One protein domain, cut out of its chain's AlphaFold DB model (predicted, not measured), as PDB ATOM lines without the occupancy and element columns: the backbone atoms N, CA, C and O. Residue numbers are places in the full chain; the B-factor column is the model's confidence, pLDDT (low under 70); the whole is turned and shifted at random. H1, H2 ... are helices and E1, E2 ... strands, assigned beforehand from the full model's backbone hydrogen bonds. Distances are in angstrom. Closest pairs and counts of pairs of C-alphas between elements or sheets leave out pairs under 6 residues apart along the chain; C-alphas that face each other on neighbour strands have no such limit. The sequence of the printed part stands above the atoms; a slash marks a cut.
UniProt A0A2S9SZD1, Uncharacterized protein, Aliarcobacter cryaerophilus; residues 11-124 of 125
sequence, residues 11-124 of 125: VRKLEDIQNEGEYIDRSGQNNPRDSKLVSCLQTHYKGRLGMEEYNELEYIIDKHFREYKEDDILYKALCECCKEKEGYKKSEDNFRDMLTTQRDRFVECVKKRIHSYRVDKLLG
ATOM      1  N   VAL A  11     151.241 202.836 285.297       92.31
ATOM      2  CA  VAL A  11     152.695 202.807 285.479       92.31
ATOM      3  C   VAL A  11     153.035 202.250 286.861       92.31
ATOM      4  O   VAL A  11     152.553 202.748 287.881       92.31
ATOM      5  N   ARG A  12     153.864 201.203 286.899       92.94
ATOM      6  CA  ARG A  12     154.295 200.514 288.129       92.94
ATOM      7  C   ARG A  12     155.803 200.479 288.313       92.94
ATOM      8  O   ARG A  12     156.252 200.244 289.428       92.94
ATOM      9  N   LYS A  13     156.563 200.678 287.242       93.50
ATOM     10  CA  LYS A  13     158.027 200.610 287.231       93.50
ATOM     11  C   LYS A  13     158.603 201.571 286.197       93.50
ATOM     12  O   LYS A  13     157.879 202.110 285.360       93.50
ATOM     13  N   LEU A  14     159.913 201.790 286.257       90.12
ATOM     14  CA  LEU A  14     160.597 202.760 285.404       90.12
ATOM     15  C   LEU A  14     160.480 202.413 283.914       90.12
ATOM     16  O   LEU A  14     160.322 203.301 283.078       90.12
ATOM     17  N   GLU A  15     160.516 201.126 283.582       89.69
ATOM     18  CA  GLU A  15     160.445 200.631 282.209       89.69
ATOM     19  C   GLU A  15     159.113 200.975 281.538       89.69
ATOM     20  O   GLU A  15     159.084 201.179 280.328       89.69
ATOM     21  N   ASP A  16     158.024 201.100 282.303       89.62
ATOM     22  CA  ASP A  16     156.715 201.492 281.762       89.62
ATOM     23  C   ASP A  16     156.726 202.938 281.232       89.62
ATOM     24  O   ASP A  16     155.887 203.306 280.421       89.62
ATOM     25  N   ILE A  17     157.683 203.760 281.682       88.19
ATOM     26  CA  ILE A  17     157.914 205.120 281.180       88.19
ATOM     27  C   ILE A  17     158.951 205.089 280.049       88.19
ATOM     28  O   ILE A  17     158.749 205.699 279.005       88.19
ATOM     29  N   GLN A  18     160.066 204.378 280.248       83.88
ATOM     30  CA  GLN A  18     161.192 204.368 279.302       83.88
ATOM     31  C   GLN A  18     160.875 203.672 277.976       83.88
ATOM     32  O   GLN A  18     161.428 204.038 276.947       83.88
ATOM     33  N   ASN A  19     159.970 202.691 277.965       83.31
ATOM     34  CA  ASN A  19     159.613 201.975 276.739       83.31
ATOM     35  C   ASN A  19     158.726 202.794 275.786       83.31
ATOM     36  O   ASN A  19     158.471 202.361 274.662       83.31
ATOM     37  N   GLU A  20     158.262 203.974 276.202       81.00
ATOM     38  CA  GLU A  20     157.384 204.814 275.385       81.00
ATOM     39  C   GLU A  20     158.097 205.515 274.228       81.00
ATOM     40  O   GLU A  20     157.466 205.863 273.218       81.00
ATOM     41  N   GLY A  21     159.415 205.661 274.336       68.06
ATOM     42  CA  GLY A  21     160.273 206.176 273.284       68.06
ATOM     43  C   GLY A  21     161.725 206.266 273.735       68.06
ATOM     44  O   GLY A  21     162.034 206.139 274.912       68.06
ATOM     45  N   GLU A  22     162.615 206.523 272.783       67.56
ATOM     46  CA  GLU A  22     164.046 206.647 273.044       67.56
ATOM     47  C   GLU A  22     164.511 208.075 272.744       67.56
ATOM     48  O   GLU A  22     164.342 208.576 271.627       67.56
ATOM     49  N   TYR A  23     165.110 208.740 273.731       70.62
ATOM     50  CA  TYR A  23     165.807 210.005 273.537       70.62
ATOM     51  C   TYR A  23     167.315 209.813 273.711       70.62
ATOM     52  O   TYR A  23     167.804 209.393 274.758       70.62
ATOM     53  N   ILE A  24     168.063 210.176 272.672       65.62
ATOM     54  CA  ILE A  24     169.524 210.200 272.692       65.62
ATOM     55  C   ILE A  24     169.973 211.645 272.860       65.62
ATOM     56  O   ILE A  24     169.769 212.475 271.966       65.62
ATOM     57  N   ASP A  25     170.664 211.927 273.957       64.06
ATOM     58  CA  ASP A  25     171.288 213.226 274.159       64.06
ATOM     59  C   ASP A  25     172.543 213.377 273.281       64.06
ATOM     60  O   ASP A  25     173.557 212.696 273.456       64.06
ATOM     61  N   ARG A  26     172.478 214.286 272.302       63.16
ATOM     62  CA  ARG A  26     173.565 214.532 271.345       63.16
ATOM     63  C   ARG A  26     174.644 215.485 271.869       63.16
ATOM     64  O   ARG A  26     175.694 215.557 271.228       63.16
ATOM     65  N   SER A  27     174.408 216.218 272.960       61.09
ATOM     66  CA  SER A  27     175.380 217.162 273.540       61.09
ATOM     67  C   SER A  27     176.325 216.530 274.565       61.09
ATOM     68  O   SER A  27     177.340 217.151 274.895       61.09
ATOM     69  N   GLY A  28     176.060 215.287 274.978       55.75
ATOM     70  CA  GLY A  28     176.892 214.511 275.900       55.75
ATOM     71  C   GLY A  28     176.565 214.758 277.377       55.75
ATOM     72  O   GLY A  28     175.862 215.700 277.727       55.75
ATOM     73  N   GLN A  29     177.089 213.912 278.271       52.16
ATOM     74  CA  GLN A  29     176.766 213.965 279.701       52.16
ATOM     75  C   GLN A  29     177.187 215.298 280.349       52.16
ATOM     76  O   GLN A  29     178.338 215.724 280.237       52.16
ATOM     77  N   ASN A  30     176.279 215.917 281.111       49.91
ATOM     78  CA  ASN A  30     176.569 217.065 281.980       49.91
ATOM     79  C   ASN A  30     177.162 218.295 281.268       49.91
ATOM     80  O   ASN A  30     178.034 218.974 281.824       49.91
ATOM     81  N   ASN A  31     176.671 218.663 280.080       51.94
ATOM     82  CA  ASN A  31     176.900 220.027 279.612       51.94
ATOM     83  C   ASN A  31     176.356 220.993 280.692       51.94
ATOM     84  O   ASN A  31     175.217 220.831 281.139       51.94
ATOM     85  N   PRO A  32     177.102 222.023 281.130       48.69
ATOM     86  CA  PRO A  32     176.584 223.010 282.080       48.69
ATOM     87  C   PRO A  32     175.275 223.659 281.607       48.69
ATOM     88  O   PRO A  32     174.476 224.125 282.419       48.69
ATOM     89  N   ARG A  33     175.032 223.660 280.288       50.19
ATOM     90  CA  ARG A  33     173.775 224.097 279.668       50.19
ATOM     91  C   ARG A  33     172.644 223.053 279.733       50.19
ATOM     92  O   ARG A  33     171.492 223.479 279.731       50.19
ATOM     93  N   ASP A  34     172.959 221.766 279.890       48.44
ATOM     94  CA  ASP A  34     172.017 220.630 279.958       48.44
ATOM     95  C   ASP A  34     171.562 220.318 281.386       48.44
ATOM     96  O   ASP A  34     170.477 219.785 281.581       48.44
ATOM     97  N   SER A  35     172.272 220.819 282.409       47.25
ATOM     98  CA  SER A  35     171.739 220.919 283.787       47.25
ATOM     99  C   SER A  35     170.360 221.604 283.855       47.25
ATOM    100  O   SER A  35     169.633 221.497 284.841       47.25
ATOM    101  N   LYS A  36     169.983 222.310 282.782       52.19
ATOM    102  CA  LYS A  36     168.717 223.010 282.607       52.19
ATOM    103  C   LYS A  36     167.616 222.150 281.986       52.19
ATOM    104  O   LYS A  36     166.559 222.725 281.759       52.19
ATOM    105  N   LEU A  37     167.811 220.857 281.710       61.75
ATOM    106  CA  LEU A  37     166.819 219.972 281.086       61.75
ATOM    107  C   LEU A  37     166.884 218.547 281.686       61.75
ATOM    108  O   LEU A  37     167.885 217.874 281.560       61.75
ATOM    109  N   VAL A  38     165.805 218.089 282.325       70.56
ATOM    110  CA  VAL A  38     165.464 216.655 282.530       70.56
ATOM    111  C   VAL A  38     164.864 216.023 281.268       70.56
ATOM    112  O   VAL A  38     163.851 216.512 280.776       70.56
ATOM    113  N   SER A  39     165.416 214.928 280.791       78.12
ATOM    114  CA  SER A  39     164.964 214.164 279.638       78.12
ATOM    115  C   SER A  39     164.368 212.840 280.112       78.12
ATOM    116  O   SER A  39     165.073 211.874 280.382       78.12
ATOM    117  N   CYS A  40     163.040 212.790 280.219       83.06
ATOM    118  CA  CYS A  40     162.336 211.640 280.792       83.06
ATOM    119  C   CYS A  40     162.491 210.325 280.016       83.06
ATOM    120  O   CYS A  40     162.337 209.270 280.614       83.06
ATOM    121  N   LEU A  41     162.793 210.389 278.718       81.56
ATOM    122  CA  LEU A  41     163.005 209.224 277.846       81.56
ATOM    123  C   LEU A  41     164.488 209.001 277.517       81.56
ATOM    124  O   LEU A  41     164.815 208.319 276.547       81.56
ATOM    125  N   GLN A  42     165.399 209.672 278.232       79.62
ATOM    126  CA  GLN A  42     166.816 209.527 277.945       79.62
ATOM    127  C   GLN A  42     167.300 208.158 278.390       79.62
ATOM    128  O   GLN A  42     167.251 207.851 279.576       79.62
ATOM    129  N   THR A  43     167.816 207.393 277.436       78.56
ATOM    130  CA  THR A  43     168.456 206.092 277.668       78.56
ATOM    131  C   THR A  43     169.931 206.104 277.283       78.56
ATOM    132  O   THR A  43     170.682 205.229 277.709       78.56
ATOM    133  N   HIS A  44     170.370 207.112 276.517       81.06
ATOM    134  CA  HIS A  44     171.744 207.243 276.044       81.06
ATOM    135  C   HIS A  44     172.212 208.707 275.975       81.06
ATOM    136  O   HIS A  44     171.417 209.643 275.833       81.06
ATOM    137  N   TYR A  45     173.530 208.912 275.977       78.75
ATOM    138  CA  TYR A  45     174.169 210.142 275.498       78.75
ATOM    139  C   TYR A  45     175.314 209.841 274.527       78.75
ATOM    140  O   TYR A  45     175.913 208.766 274.534       78.75
ATOM    141  N   LYS A  46     175.654 210.819 273.685       75.56
ATOM    142  CA  LYS A  46     176.813 210.753 272.794       75.56
ATOM    143  C   LYS A  46     178.076 211.215 273.525       75.56
ATOM    144  O   LYS A  46     178.294 212.410 273.717       75.56
ATOM    145  N   GLY A  47     178.907 210.263 273.928       75.06
ATOM    146  CA  GLY A  47     180.235 210.493 274.482       75.06
ATOM    147  C   GLY A  47     181.307 210.731 273.415       75.06
ATOM    148  O   GLY A  47     181.051 210.748 272.206       75.06
ATOM    149  N   ARG A  48     182.558 210.911 273.859       77.94
ATOM    150  CA  ARG A  48     183.707 211.139 272.956       77.94
ATOM    151  C   ARG A  48     184.068 209.909 272.124       77.94
ATOM    152  O   ARG A  48     184.607 210.061 271.034       77.94
ATOM    153  N   LEU A  49     183.804 208.718 272.660       82.94
ATOM    154  CA  LEU A  49     184.173 207.436 272.058       82.94
ATOM    155  C   LEU A  49     182.990 206.721 271.391       82.94
ATOM    156  O   LEU A  49     183.193 205.689 270.761       82.94
ATOM    157  N   GLY A  50     181.772 207.257 271.498       82.44
ATOM    158  CA  GLY A  50     180.577 206.614 270.963       82.44
ATOM    159  C   GLY A  50     179.319 206.955 271.750       82.44
ATOM    160  O   GLY A  50     179.236 208.003 272.383       82.44
ATOM    161  N   MET A  51     178.328 206.076 271.661       82.56
ATOM    162  CA  MET A  51     177.088 206.152 272.433       82.56
ATOM    163  C   MET A  51     177.293 205.449 273.774       82.56
ATOM    164  O   MET A  51     177.857 204.358 273.802       82.56
ATOM    165  N   GLU A  52     176.849 206.072 274.858       81.25
ATOM    166  CA  GLU A  52     176.958 205.545 276.219       81.25
ATOM    167  C   GLU A  52     175.563 205.488 276.850       81.25
ATOM    168  O   GLU A  52     174.768 206.415 276.678       81.25
ATOM    169  N   GLU A  53     175.258 204.391 277.547       82.75
ATOM    170  CA  GLU A  53     173.985 204.202 278.248       82.75
ATOM    171  C   GLU A  53     173.874 205.161 279.439       82.75
ATOM    172  O   GLU A  53     174.803 205.324 280.234       82.75
ATOM    173  N   TYR A  54     172.722 205.814 279.558       81.75
ATOM    174  CA  TYR A  54     172.401 206.703 280.664       81.75
ATOM    175  C   TYR A  54     170.901 206.915 280.774       81.75
ATOM    176  O   TYR A  54     170.281 207.467 279.866       81.75
ATOM    177  N   ASN A  55     170.351 206.564 281.933       85.12
ATOM    178  CA  ASN A  55     168.962 206.818 282.266       85.12
ATOM    179  C   ASN A  55     168.851 207.968 283.275       85.12
ATOM    180  O   ASN A  55     169.246 207.842 284.437       85.12
ATOM    181  N   GLU A  56     168.318 209.114 282.839       84.00
ATOM    182  CA  GLU A  56     168.214 210.278 283.727       84.00
ATOM    183  C   GLU A  56     167.196 210.060 284.855       84.00
ATOM    184  O   GLU A  56     167.420 210.507 285.982       84.00
ATOM    185  N   LEU A  57     166.093 209.357 284.588       89.81
ATOM    186  CA  LEU A  57     165.104 209.063 285.622       89.81
ATOM    187  C   LEU A  57     165.668 208.093 286.662       89.81
ATOM    188  O   LEU A  57     165.465 208.320 287.851       89.81
ATOM    189  N   GLU A  58     166.430 207.081 286.248       91.44
ATOM    190  CA  GLU A  58     167.141 206.186 287.167       91.44
ATOM    191  C   GLU A  58     168.113 206.966 288.058       91.44
ATOM    192  O   GLU A  58     168.077 206.833 289.282       91.44
ATOM    193  N   TYR A  59     168.903 207.871 287.469       89.06
ATOM    194  CA  TYR A  59     169.787 208.757 288.227       89.06
ATOM    195  C   TYR A  59     169.024 209.602 289.261       89.06
ATOM    196  O   TYR A  59     169.468 209.751 290.402       89.06
ATOM    197  N   ILE A  60     167.876 210.171 288.878       90.50
ATOM    198  CA  ILE A  60     167.037 210.976 289.774       90.50
ATOM    199  C   ILE A  60     166.460 210.114 290.903       90.50
ATOM    200  O   ILE A  60     166.479 210.553 292.055       90.50
ATOM    201  N   ILE A  61     165.984 208.903 290.599       93.06
ATOM    202  CA  ILE A  61     165.473 207.953 291.593       93.06
ATOM    203  C   ILE A  61     166.563 207.644 292.613       93.06
ATOM    204  O   ILE A  61     166.370 207.886 293.803       93.06
ATOM    205  N   ASP A  62     167.728 207.191 292.161       93.25
ATOM    206  CA  ASP A  62     168.800 206.755 293.054       93.25
ATOM    207  C   ASP A  62     169.348 207.895 293.922       93.25
ATOM    208  O   ASP A  62     169.795 207.662 295.050       93.25
ATOM    209  N   LYS A  63     169.296 209.138 293.425       92.50
ATOM    210  CA  LYS A  63     169.818 210.307 294.138       92.50
ATOM    211  C   LYS A  63     168.815 210.992 295.066       92.50
ATOM    212  O   LYS A  63     169.239 211.565 296.069       92.50
ATOM    213  N   HIS A  64     167.526 210.983 294.732       93.31
ATOM    214  CA  HIS A  64     166.517 211.795 295.425       93.31
ATOM    215  C   HIS A  64     165.334 211.010 295.991       93.31
ATOM    216  O   HIS A  64     164.643 211.546 296.853       93.31
ATOM    217  N   PHE A  65     165.083 209.794 295.506       94.81
ATOM    218  CA  PHE A  65     163.880 209.021 295.825       94.81
ATOM    219  C   PHE A  65     164.181 207.547 296.086       94.81
ATOM    220  O   PHE A  65     163.312 206.691 295.911       94.81
ATOM    221  N   ARG A  66     165.414 207.232 296.487       94.94
ATOM    222  CA  ARG A  66     165.875 205.854 296.664       94.94
ATOM    223  C   ARG A  66     165.002 205.097 297.660       94.94
ATOM    224  O   ARG A  66     164.760 203.910 297.474       94.94
ATOM    225  N   GLU A  67     164.503 205.778 298.687       92.94
ATOM    226  CA  GLU A  67     163.608 205.205 299.691       92.94
ATOM    227  C   GLU A  67     162.225 204.805 299.147       92.94
ATOM    228  O   GLU A  67     161.524 204.036 299.798       92.94
ATOM    229  N   TYR A  68     161.842 205.286 297.960       92.00
ATOM    230  CA  TYR A  68     160.558 204.999 297.315       92.00
ATOM    231  C   TYR A  68     160.682 204.038 296.123       92.00
ATOM    232  O   TYR A  68     159.702 203.833 295.417       92.00
ATOM    233  N   LYS A  69     161.860 203.446 295.866       91.06
ATOM    234  CA  LYS A  69     162.109 202.619 294.664       91.06
ATOM    235  C   LYS A  69     161.200 201.382 294.568       91.06
ATOM    236  O   LYS A  69     160.899 200.931 293.468       91.06
ATOM    237  N   GLU A  70     160.723 200.884 295.705       90.56
ATOM    238  CA  GLU A  70     159.790 199.750 295.791       90.56
ATOM    239  C   GLU A  70     158.307 200.180 295.835       90.56
ATOM    240  O   GLU A  70     157.421 199.332 295.913       90.56
ATOM    241  N   ASP A  71     158.018 201.487 295.829       91.88
ATOM    242  CA  ASP A  71     156.662 202.037 295.917       91.88
ATOM    243  C   ASP A  71     156.157 202.433 294.521       91.88
ATOM    244  O   ASP A  71     156.769 203.246 293.822       91.88
ATOM    245  N   ASP A  72     155.009 201.889 294.111       91.44
ATOM    246  CA  ASP A  72     154.402 202.184 292.812       91.44
ATOM    247  C   ASP A  72     154.033 203.669 292.665       91.44
ATOM    248  O   ASP A  72     154.061 204.214 291.558       91.44
ATOM    249  N   ILE A  73     153.775 204.353 293.784       93.50
ATOM    250  CA  ILE A  73     153.496 205.790 293.851       93.50
ATOM    251  C   ILE A  73     154.632 206.615 293.233       93.50
ATOM    252  O   ILE A  73     154.362 207.632 292.585       93.50
ATOM    253  N   LEU A  74     155.892 206.189 293.391       95.56
ATOM    254  CA  LEU A  74     157.037 206.883 292.801       95.56
ATOM    255  C   LEU A  74     156.920 206.929 291.278       95.56
ATOM    256  O   LEU A  74     157.056 207.993 290.676       95.56
ATOM    257  N   TYR A  75     156.647 205.787 290.651       94.88
ATOM    258  CA  TYR A  75     156.618 205.679 289.194       94.88
ATOM    259  C   TYR A  75     155.416 206.415 288.593       94.88
ATOM    260  O   TYR A  75     155.560 207.092 287.574       94.88
ATOM    261  N   LYS A  76     154.269 206.410 289.281       94.81
ATOM    262  CA  LYS A  76     153.127 207.267 288.922       94.81
ATOM    263  C   LYS A  76     153.480 208.751 288.981       94.81
ATOM    264  O   LYS A  76     153.175 209.504 288.057       94.81
ATOM    265  N   ALA A  77     154.150 209.180 290.053       95.38
ATOM    266  CA  ALA A  77     154.589 210.563 290.216       95.38
ATOM    267  C   ALA A  77     155.605 210.981 289.140       95.38
ATOM    268  O   ALA A  77     155.495 212.077 288.590       95.38
ATOM    269  N   LEU A  78     156.560 210.107 288.804       93.88
ATOM    270  CA  LEU A  78     157.517 210.332 287.719       93.88
ATOM    271  C   LEU A  78     156.807 210.508 286.375       93.88
ATOM    272  O   LEU A  78     157.098 211.472 285.670       93.88
ATOM    273  N   CYS A  79     155.850 209.634 286.052       93.19
ATOM    274  CA  CYS A  79     155.066 209.715 284.820       93.19
ATOM    275  C   CYS A  79     154.336 211.062 284.690       93.19
ATOM    276  O   CYS A  79     154.519 211.771 283.699       93.19
ATOM    277  N   GLU A  80     153.590 211.472 285.719       93.00
ATOM    278  CA  GLU A  80     152.848 212.742 285.717       93.00
ATOM    279  C   GLU A  80     153.773 213.953 285.546       93.00
ATOM    280  O   GLU A  80     153.529 214.835 284.719       93.00
ATOM    281  N   CYS A  81     154.893 213.976 286.270       91.81
ATOM    282  CA  CYS A  81     155.862 215.063 286.159       91.81
ATOM    283  C   CYS A  81     156.570 215.084 284.797       91.81
ATOM    284  O   CYS A  81     156.916 216.156 284.298       91.81
ATOM    285  N   CYS A  82     156.754 213.925 284.161       88.81
ATOM    286  CA  CYS A  82     157.265 213.836 282.797       88.81
ATOM    287  C   CYS A  82     156.280 214.408 281.771       88.81
ATOM    288  O   CYS A  82     156.691 215.157 280.881       88.81
ATOM    289  N   LYS A  83     154.978 214.151 281.939       87.50
ATOM    290  CA  LYS A  83     153.914 214.735 281.104       87.50
ATOM    291  C   LYS A  83     153.831 216.249 281.254       87.50
ATOM    292  O   LYS A  83     153.807 216.970 280.254       87.50
ATOM    293  N   GLU A  84     153.838 216.737 282.495       83.12
ATOM    294  CA  GLU A  84     153.820 218.172 282.804       83.12
ATOM    295  C   GLU A  84     155.025 218.878 282.172       83.12
ATOM    296  O   GLU A  84     154.906 219.955 281.582       83.12
ATOM    297  N   LYS A  85     156.181 218.211 282.197       78.19
ATOM    298  CA  LYS A  85     157.396 218.712 281.580       78.19
ATOM    299  C   LYS A  85     157.330 218.782 280.050       78.19
ATOM    300  O   LYS A  85     157.742 219.798 279.495       78.19
ATOM    301  N   GLU A  86     156.836 217.760 279.351       68.81
ATOM    302  CA  GLU A  86     156.679 217.828 277.885       68.81
ATOM    303  C   GLU A  86     155.661 218.894 277.438       68.81
ATOM    304  O   GLU A  86     155.667 219.355 276.289       68.81
ATOM    305  N   GLY A  87     154.748 219.278 278.331       57.78
ATOM    306  CA  GLY A  87     153.870 220.432 278.147       57.78
ATOM    307  C   GLY A  87     154.565 221.776 278.388       57.78
ATOM    308  O   GLY A  87     154.118 222.798 277.865       57.78
ATOM    309  N   TYR A  88     155.665 221.789 279.144       54.97
ATOM    310  CA  TYR A  88     156.329 223.002 279.599       54.97
ATOM    311  C   TYR A  88     157.151 223.658 278.482       54.97
ATOM    312  O   TYR A  88     158.300 223.305 278.204       54.97
ATOM    313  N   LYS A  89     156.574 224.686 277.858       52.00
ATOM    314  CA  LYS A  89     157.322 225.661 277.055       52.00
ATOM    315  C   LYS A  89     157.959 226.668 278.012       52.00
ATOM    316  O   LYS A  89     157.256 227.231 278.845       52.00
ATOM    317  N   LYS A  90     159.276 226.904 277.902       48.66
ATOM    318  CA  LYS A  90     159.952 227.997 278.632       48.66
ATOM    319  C   LYS A  90     159.160 229.291 278.411       48.66
ATOM    320  O   LYS A  90     159.088 229.752 277.277       48.66
ATOM    321  N   SER A  91     158.583 229.869 279.465       43.94
ATOM    322  CA  SER A  91     158.160 231.269 279.409       43.94
ATOM    323  C   SER A  91     159.422 232.124 279.427       43.94
ATOM    324  O   SER A  91     160.277 231.905 280.287       43.94
ATOM    325  N   GLU A  92     159.556 233.060 278.492       47.59
ATOM    326  CA  GLU A  92     160.797 233.825 278.302       47.59
ATOM    327  C   GLU A  92     161.164 234.717 279.510       47.59
ATOM    328  O   GLU A  92     162.345 234.991 279.705       47.59
ATOM    329  N   ASP A  93     160.212 235.046 280.399       40.66
ATOM    330  CA  ASP A  93     160.357 236.189 281.320       40.66
ATOM    331  C   ASP A  93     160.228 235.907 282.831       40.66
ATOM    332  O   ASP A  93     160.080 236.838 283.626       40.66
ATOM    333  N   ASN A  94     160.290 234.658 283.305       53.88
ATOM    334  CA  ASN A  94     160.146 234.408 284.745       53.88
ATOM    335  C   ASN A  94     161.507 234.367 285.463       53.88
ATOM    336  O   ASN A  94     162.261 233.405 285.364       53.88
ATOM    337  N   PHE A  95     161.833 235.404 286.235       51.34
ATOM    338  CA  PHE A  95     163.109 235.512 286.963       51.34
ATOM    339  C   PHE A  95     163.323 234.389 287.998       51.34
ATOM    340  O   PHE A  95     164.447 233.926 288.199       51.34
ATOM    341  N   ARG A  96     162.246 233.870 288.611       54.00
ATOM    342  CA  ARG A  96     162.321 232.659 289.457       54.00
ATOM    343  C   ARG A  96     162.786 231.439 288.667       54.00
ATOM    344  O   ARG A  96     163.424 230.548 289.233       54.00
ATOM    345  N   ASP A  97     162.535 231.436 287.360       54.31
ATOM    346  CA  ASP A  97     162.926 230.351 286.482       54.31
ATOM    347  C   ASP A  97     164.414 230.376 286.098       54.31
ATOM    348  O   ASP A  97     164.922 229.398 285.548       54.31
ATOM    349  N   MET A  98     165.131 231.454 286.432       53.50
ATOM    350  CA  MET A  98     166.587 231.548 286.293       53.50
ATOM    351  C   MET A  98     167.351 230.981 287.501       53.50
ATOM    352  O   MET A  98     168.517 230.624 287.353       53.50
ATOM    353  N   LEU A  99     166.714 230.887 288.677       59.75
ATOM    354  CA  LEU A  99     167.359 230.490 289.941       59.75
ATOM    355  C   LEU A  99     167.228 228.998 290.275       59.75
ATOM    356  O   LEU A  99     167.956 228.502 291.128       59.75
ATOM    357  N   THR A 100     166.307 228.283 289.623       66.94
ATOM    358  CA  THR A 100     166.078 226.843 289.828       66.94
ATOM    359  C   THR A 100     166.274 226.091 288.522       66.94
ATOM    360  O   THR A 100     165.736 226.491 287.481       66.94
ATOM    361  N   THR A 101     167.038 224.997 288.557       74.56
ATOM    362  CA  THR A 101     167.217 224.155 287.372       74.56
ATOM    363  C   THR A 101     165.907 223.436 287.042       74.56
ATOM    364  O   THR A 101     165.055 223.228 287.909       74.56
ATOM    365  N   GLN A 102     165.713 223.015 285.787       74.38
ATOM    366  CA  GLN A 102     164.550 222.173 285.476       74.38
ATOM    367  C   GLN A 102     164.587 220.840 286.230       74.38
ATOM    368  O   GLN A 102     163.527 220.265 286.459       74.38
ATOM    369  N   ARG A 103     165.776 220.359 286.622       81.06
ATOM    370  CA  ARG A 103     165.911 219.177 287.474       81.06
ATOM    371  C   ARG A 103     165.360 219.428 288.866       81.06
ATOM    372  O   ARG A 103     164.565 218.621 289.328       81.06
ATOM    373  N   ASP A 104     165.677 220.567 289.474       83.06
ATOM    374  CA  ASP A 104     165.119 220.931 290.781       83.06
ATOM    375  C   ASP A 104     163.592 220.991 290.721       83.06
ATOM    376  O   ASP A 104     162.911 220.422 291.567       83.06
ATOM    377  N   ARG A 105     163.032 221.605 289.673       83.44
ATOM    378  CA  ARG A 105     161.572 221.665 289.501       83.44
ATOM    379  C   ARG A 105     160.942 220.302 289.280       83.44
ATOM    380  O   ARG A 105     159.862 220.049 289.800       83.44
ATOM    381  N   PHE A 106     161.607 219.438 288.521       88.25
ATOM    382  CA  PHE A 106     161.146 218.074 288.312       88.25
ATOM    383  C   PHE A 106     161.145 217.287 289.627       88.25
ATOM    384  O   PHE A 106     160.134 216.691 289.982       88.25
ATOM    385  N   VAL A 107     162.231 217.360 290.401       90.38
ATOM    386  CA  VAL A 107     162.325 216.739 291.729       90.38
ATOM    387  C   VAL A 107     161.229 217.275 292.657       90.38
ATOM    388  O   VAL A 107     160.554 216.496 293.326       90.38
ATOM    389  N   GLU A 108     160.993 218.585 292.676       91.19
ATOM    390  CA  GLU A 108     159.921 219.175 293.482       91.19
ATOM    391  C   GLU A 108     158.520 218.758 293.011       91.19
ATOM    392  O   GLU A 108     157.644 218.523 293.845       91.19
ATOM    393  N   CYS A 109     158.299 218.605 291.702       92.50
ATOM    394  CA  CYS A 109     157.062 218.031 291.174       92.50
ATOM    395  C   CYS A 109     156.845 216.614 291.723       92.50
ATOM    396  O   CYS A 109     155.798 216.337 292.309       92.50
ATOM    397  N   VAL A 110     157.857 215.745 291.617       94.56
ATOM    398  CA  VAL A 110     157.760 214.343 292.054       94.56
ATOM    399  C   VAL A 110     157.482 214.267 293.555       94.56
ATOM    400  O   VAL A 110     156.556 213.573 293.970       94.56
ATOM    401  N   LYS A 111     158.190 215.055 294.375       94.62
ATOM    402  CA  LYS A 111     157.936 215.146 295.825       94.62
ATOM    403  C   LYS A 111     156.496 215.542 296.142       94.62
ATOM    404  O   LYS A 111     155.860 214.907 296.984       94.62
ATOM    405  N   LYS A 112     155.973 216.580 295.480       94.31
ATOM    406  CA  LYS A 112     154.595 217.053 295.691       94.31
ATOM    407  C   LYS A 112     153.571 215.986 295.325       94.31
ATOM    408  O   LYS A 112     152.617 215.793 296.074       94.31
ATOM    409  N   ARG A 113     153.778 215.276 294.213       94.62
ATOM    410  CA  ARG A 113     152.886 214.197 293.768       94.62
ATOM    411  C   ARG A 113     152.914 213.010 294.728       94.62
ATOM    412  O   ARG A 113     151.851 212.587 295.162       94.62
ATOM    413  N   ILE A 114     154.098 212.551 295.147       93.56
ATOM    414  CA  ILE A 114     154.231 211.499 296.173       93.56
ATOM    415  C   ILE A 114     153.494 211.905 297.454       93.56
ATOM    416  O   ILE A 114     152.757 211.104 298.024       93.56
ATOM    417  N   HIS A 115     153.668 213.151 297.906       92.06
ATOM    418  CA  HIS A 115     152.971 213.642 299.092       92.06
ATOM    419  C   HIS A 115     151.447 213.620 298.913       92.06
ATOM    420  O   HIS A 115     150.766 213.080 299.780       92.06
ATOM    421  N   SER A 116     150.932 214.133 297.790       90.75
ATOM    422  CA  SER A 116     149.496 214.103 297.470       90.75
ATOM    423  C   SER A 116     148.950 212.680 297.516       90.75
ATOM    424  O   SER A 116     148.061 212.405 298.307       90.75
ATOM    425  N   TYR A 117     149.564 211.746 296.784       88.62
ATOM    426  CA  TYR A 117     149.110 210.355 296.741       88.62
ATOM    427  C   TYR A 117     149.105 209.680 298.113       88.62
ATOM    428  O   TYR A 117     148.217 208.887 298.422       88.62
ATOM    429  N   ARG A 118     150.088 209.987 298.965       86.56
ATOM    430  CA  ARG A 118     150.119 209.461 300.334       86.56
ATOM    431  C   ARG A 118     149.019 210.067 301.201       86.56
ATOM    432  O   ARG A 118     148.461 209.344 302.022       86.56
ATOM    433  N   VAL A 119     148.711 211.352 301.034       86.62
ATOM    434  CA  VAL A 119     147.597 212.014 301.728       86.62
ATOM    435  C   VAL A 119     146.260 211.440 301.263       86.62
ATOM    436  O   VAL A 119     145.472 211.031 302.108       86.62
ATOM    437  N   ASP A 120     146.042 211.307 299.957       83.38
ATOM    438  CA  ASP A 120     144.814 210.745 299.382       83.38
ATOM    439  C   ASP A 120     144.585 209.308 299.884       83.38
ATOM    440  O   ASP A 120     143.524 208.983 300.420       83.38
ATOM    441  N   LYS A 121     145.645 208.484 299.892       79.50
ATOM    442  CA  LYS A 121     145.623 207.124 300.455       79.50
ATOM    443  C   LYS A 121     145.273 207.089 301.946       79.50
ATOM    444  O   LYS A 121     144.600 206.158 302.384       79.50
ATOM    445  N   LEU A 122     145.737 208.060 302.736       77.44
ATOM    446  CA  LEU A 122     145.387 208.168 304.159       77.44
ATOM    447  C   LEU A 122     143.936 208.614 304.365       77.44
ATOM    448  O   LEU A 122     143.313 208.218 305.347       77.44
ATOM    449  N   LEU A 123     143.415 209.433 303.455       78.69
ATOM    450  CA  LEU A 123     142.048 209.941 303.491       78.69
ATOM    451  C   LEU A 123     141.031 208.978 302.847       78.69
ATOM    452  O   LEU A 123     139.830 209.190 302.999       78.69
ATOM    453  N   GLY A 124     141.493 207.909 302.188       68.69
ATOM    454  CA  GLY A 124     140.640 206.910 301.540       68.69
ATOM    455  C   GLY A 124     139.918 207.439 300.298       68.69
ATOM    456  O   GLY A 124     138.816 206.976 300.007       68.69
TER     457      GLY A 124
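What this domain is: This is residues 11 to 124 of the 125 residues of an uncharacterized protein of Aliarcobacter cryaerophilus (UniProt A0A2S9SZD1). A small sheet of three short strands, E1, E2 and E3, makes one end of the domain, and two longer helices, H3 and H5, which cross each other at a steep angle, make the other part, with H2 between the sheet and this pair and the short H1 near H3. Residues 87 to 96, of which 87 belongs to H3 and 96 to the short H4, stick out and stand free, and at the other end of the long axis residues 119 to 124, of which 119 to 123 belong to H5, stick out too. The printed part has 114 residues with five named helices and three named strands, in the order H1 E1 E2 E3 H2 H3 H4 H5, and is mostly helix; the sheet is mixed, in the order E1 E2 E3. It is compact, with a radius of gyration of the C-alphas of 15.0 A, and spans 51 by 35 by 22 A.

Where its parts are: In the sheet, E1 is residues 23 to 25, E2 is residues 42 to 46, 11.3 A long, and E3 is residues 51 to 53. C-alpha 42 is at (166.816, 209.527, 277.945). H1 is residues 15 to 18, beginning with C-alpha 15 at (160.445, 200.631, 282.209). H2 is residues 56 to 64, 11.9 A, and H3 is residues 72 to 87, 23.4 A. H4 is residues 96 to 99, and H5 is residues 102 to 123, 31.3 A, ending with C-alpha 123 at (142.048, 209.941, 303.491).

How they stand to each other: E2 is the inner strand. E1 is its parallel neighbour at 33 degrees, with N 46 and O 25 at 2.8 A, within hydrogen-bond range. E3 is its antiparallel neighbour at 146 degrees, a hairpin, with N 45 and O 52 at 2.9 A. H2 only grazes the sheet, with its residues 56 to 58; the closest C-alphas of E2 and H2, Gln 42 and Glu 56, are 6.0 A apart. H2 is close to H3 but not clearly touching, the C-alphas of Leu 57 and Leu 78 being 8.0 A apart. H2 stands likewise to H5, with the C-alphas of His 64 and Val 107 at 7.5 A. H3 and H5 touch, opposite ways at a steep tilt of 46 degrees; their closest C-alphas, of Ala 77 and Val 110, are 5.3 A apart. H1 is close to H3 but not clearly touching, with the C-alphas of Ile 17 and Cys 79 at 6.5 A. H4 is apart from H3 and from H5. In H2, H3 and H5 every O i to N i+4 pair is within hydrogen-bond range; H1 and H4 are too short for such a pair.

The domain as a whole: The two C-alphas farthest apart, those of Leu 49 and Leu 123, are 52.6 A apart. The printed part has no cut, and the link from E1 to E2, 16 residues, is long. The mean pLDDT of the printed part is 78.2; residues 21 to 22, 24 to 37, 86 to 100 and 124 are under 70.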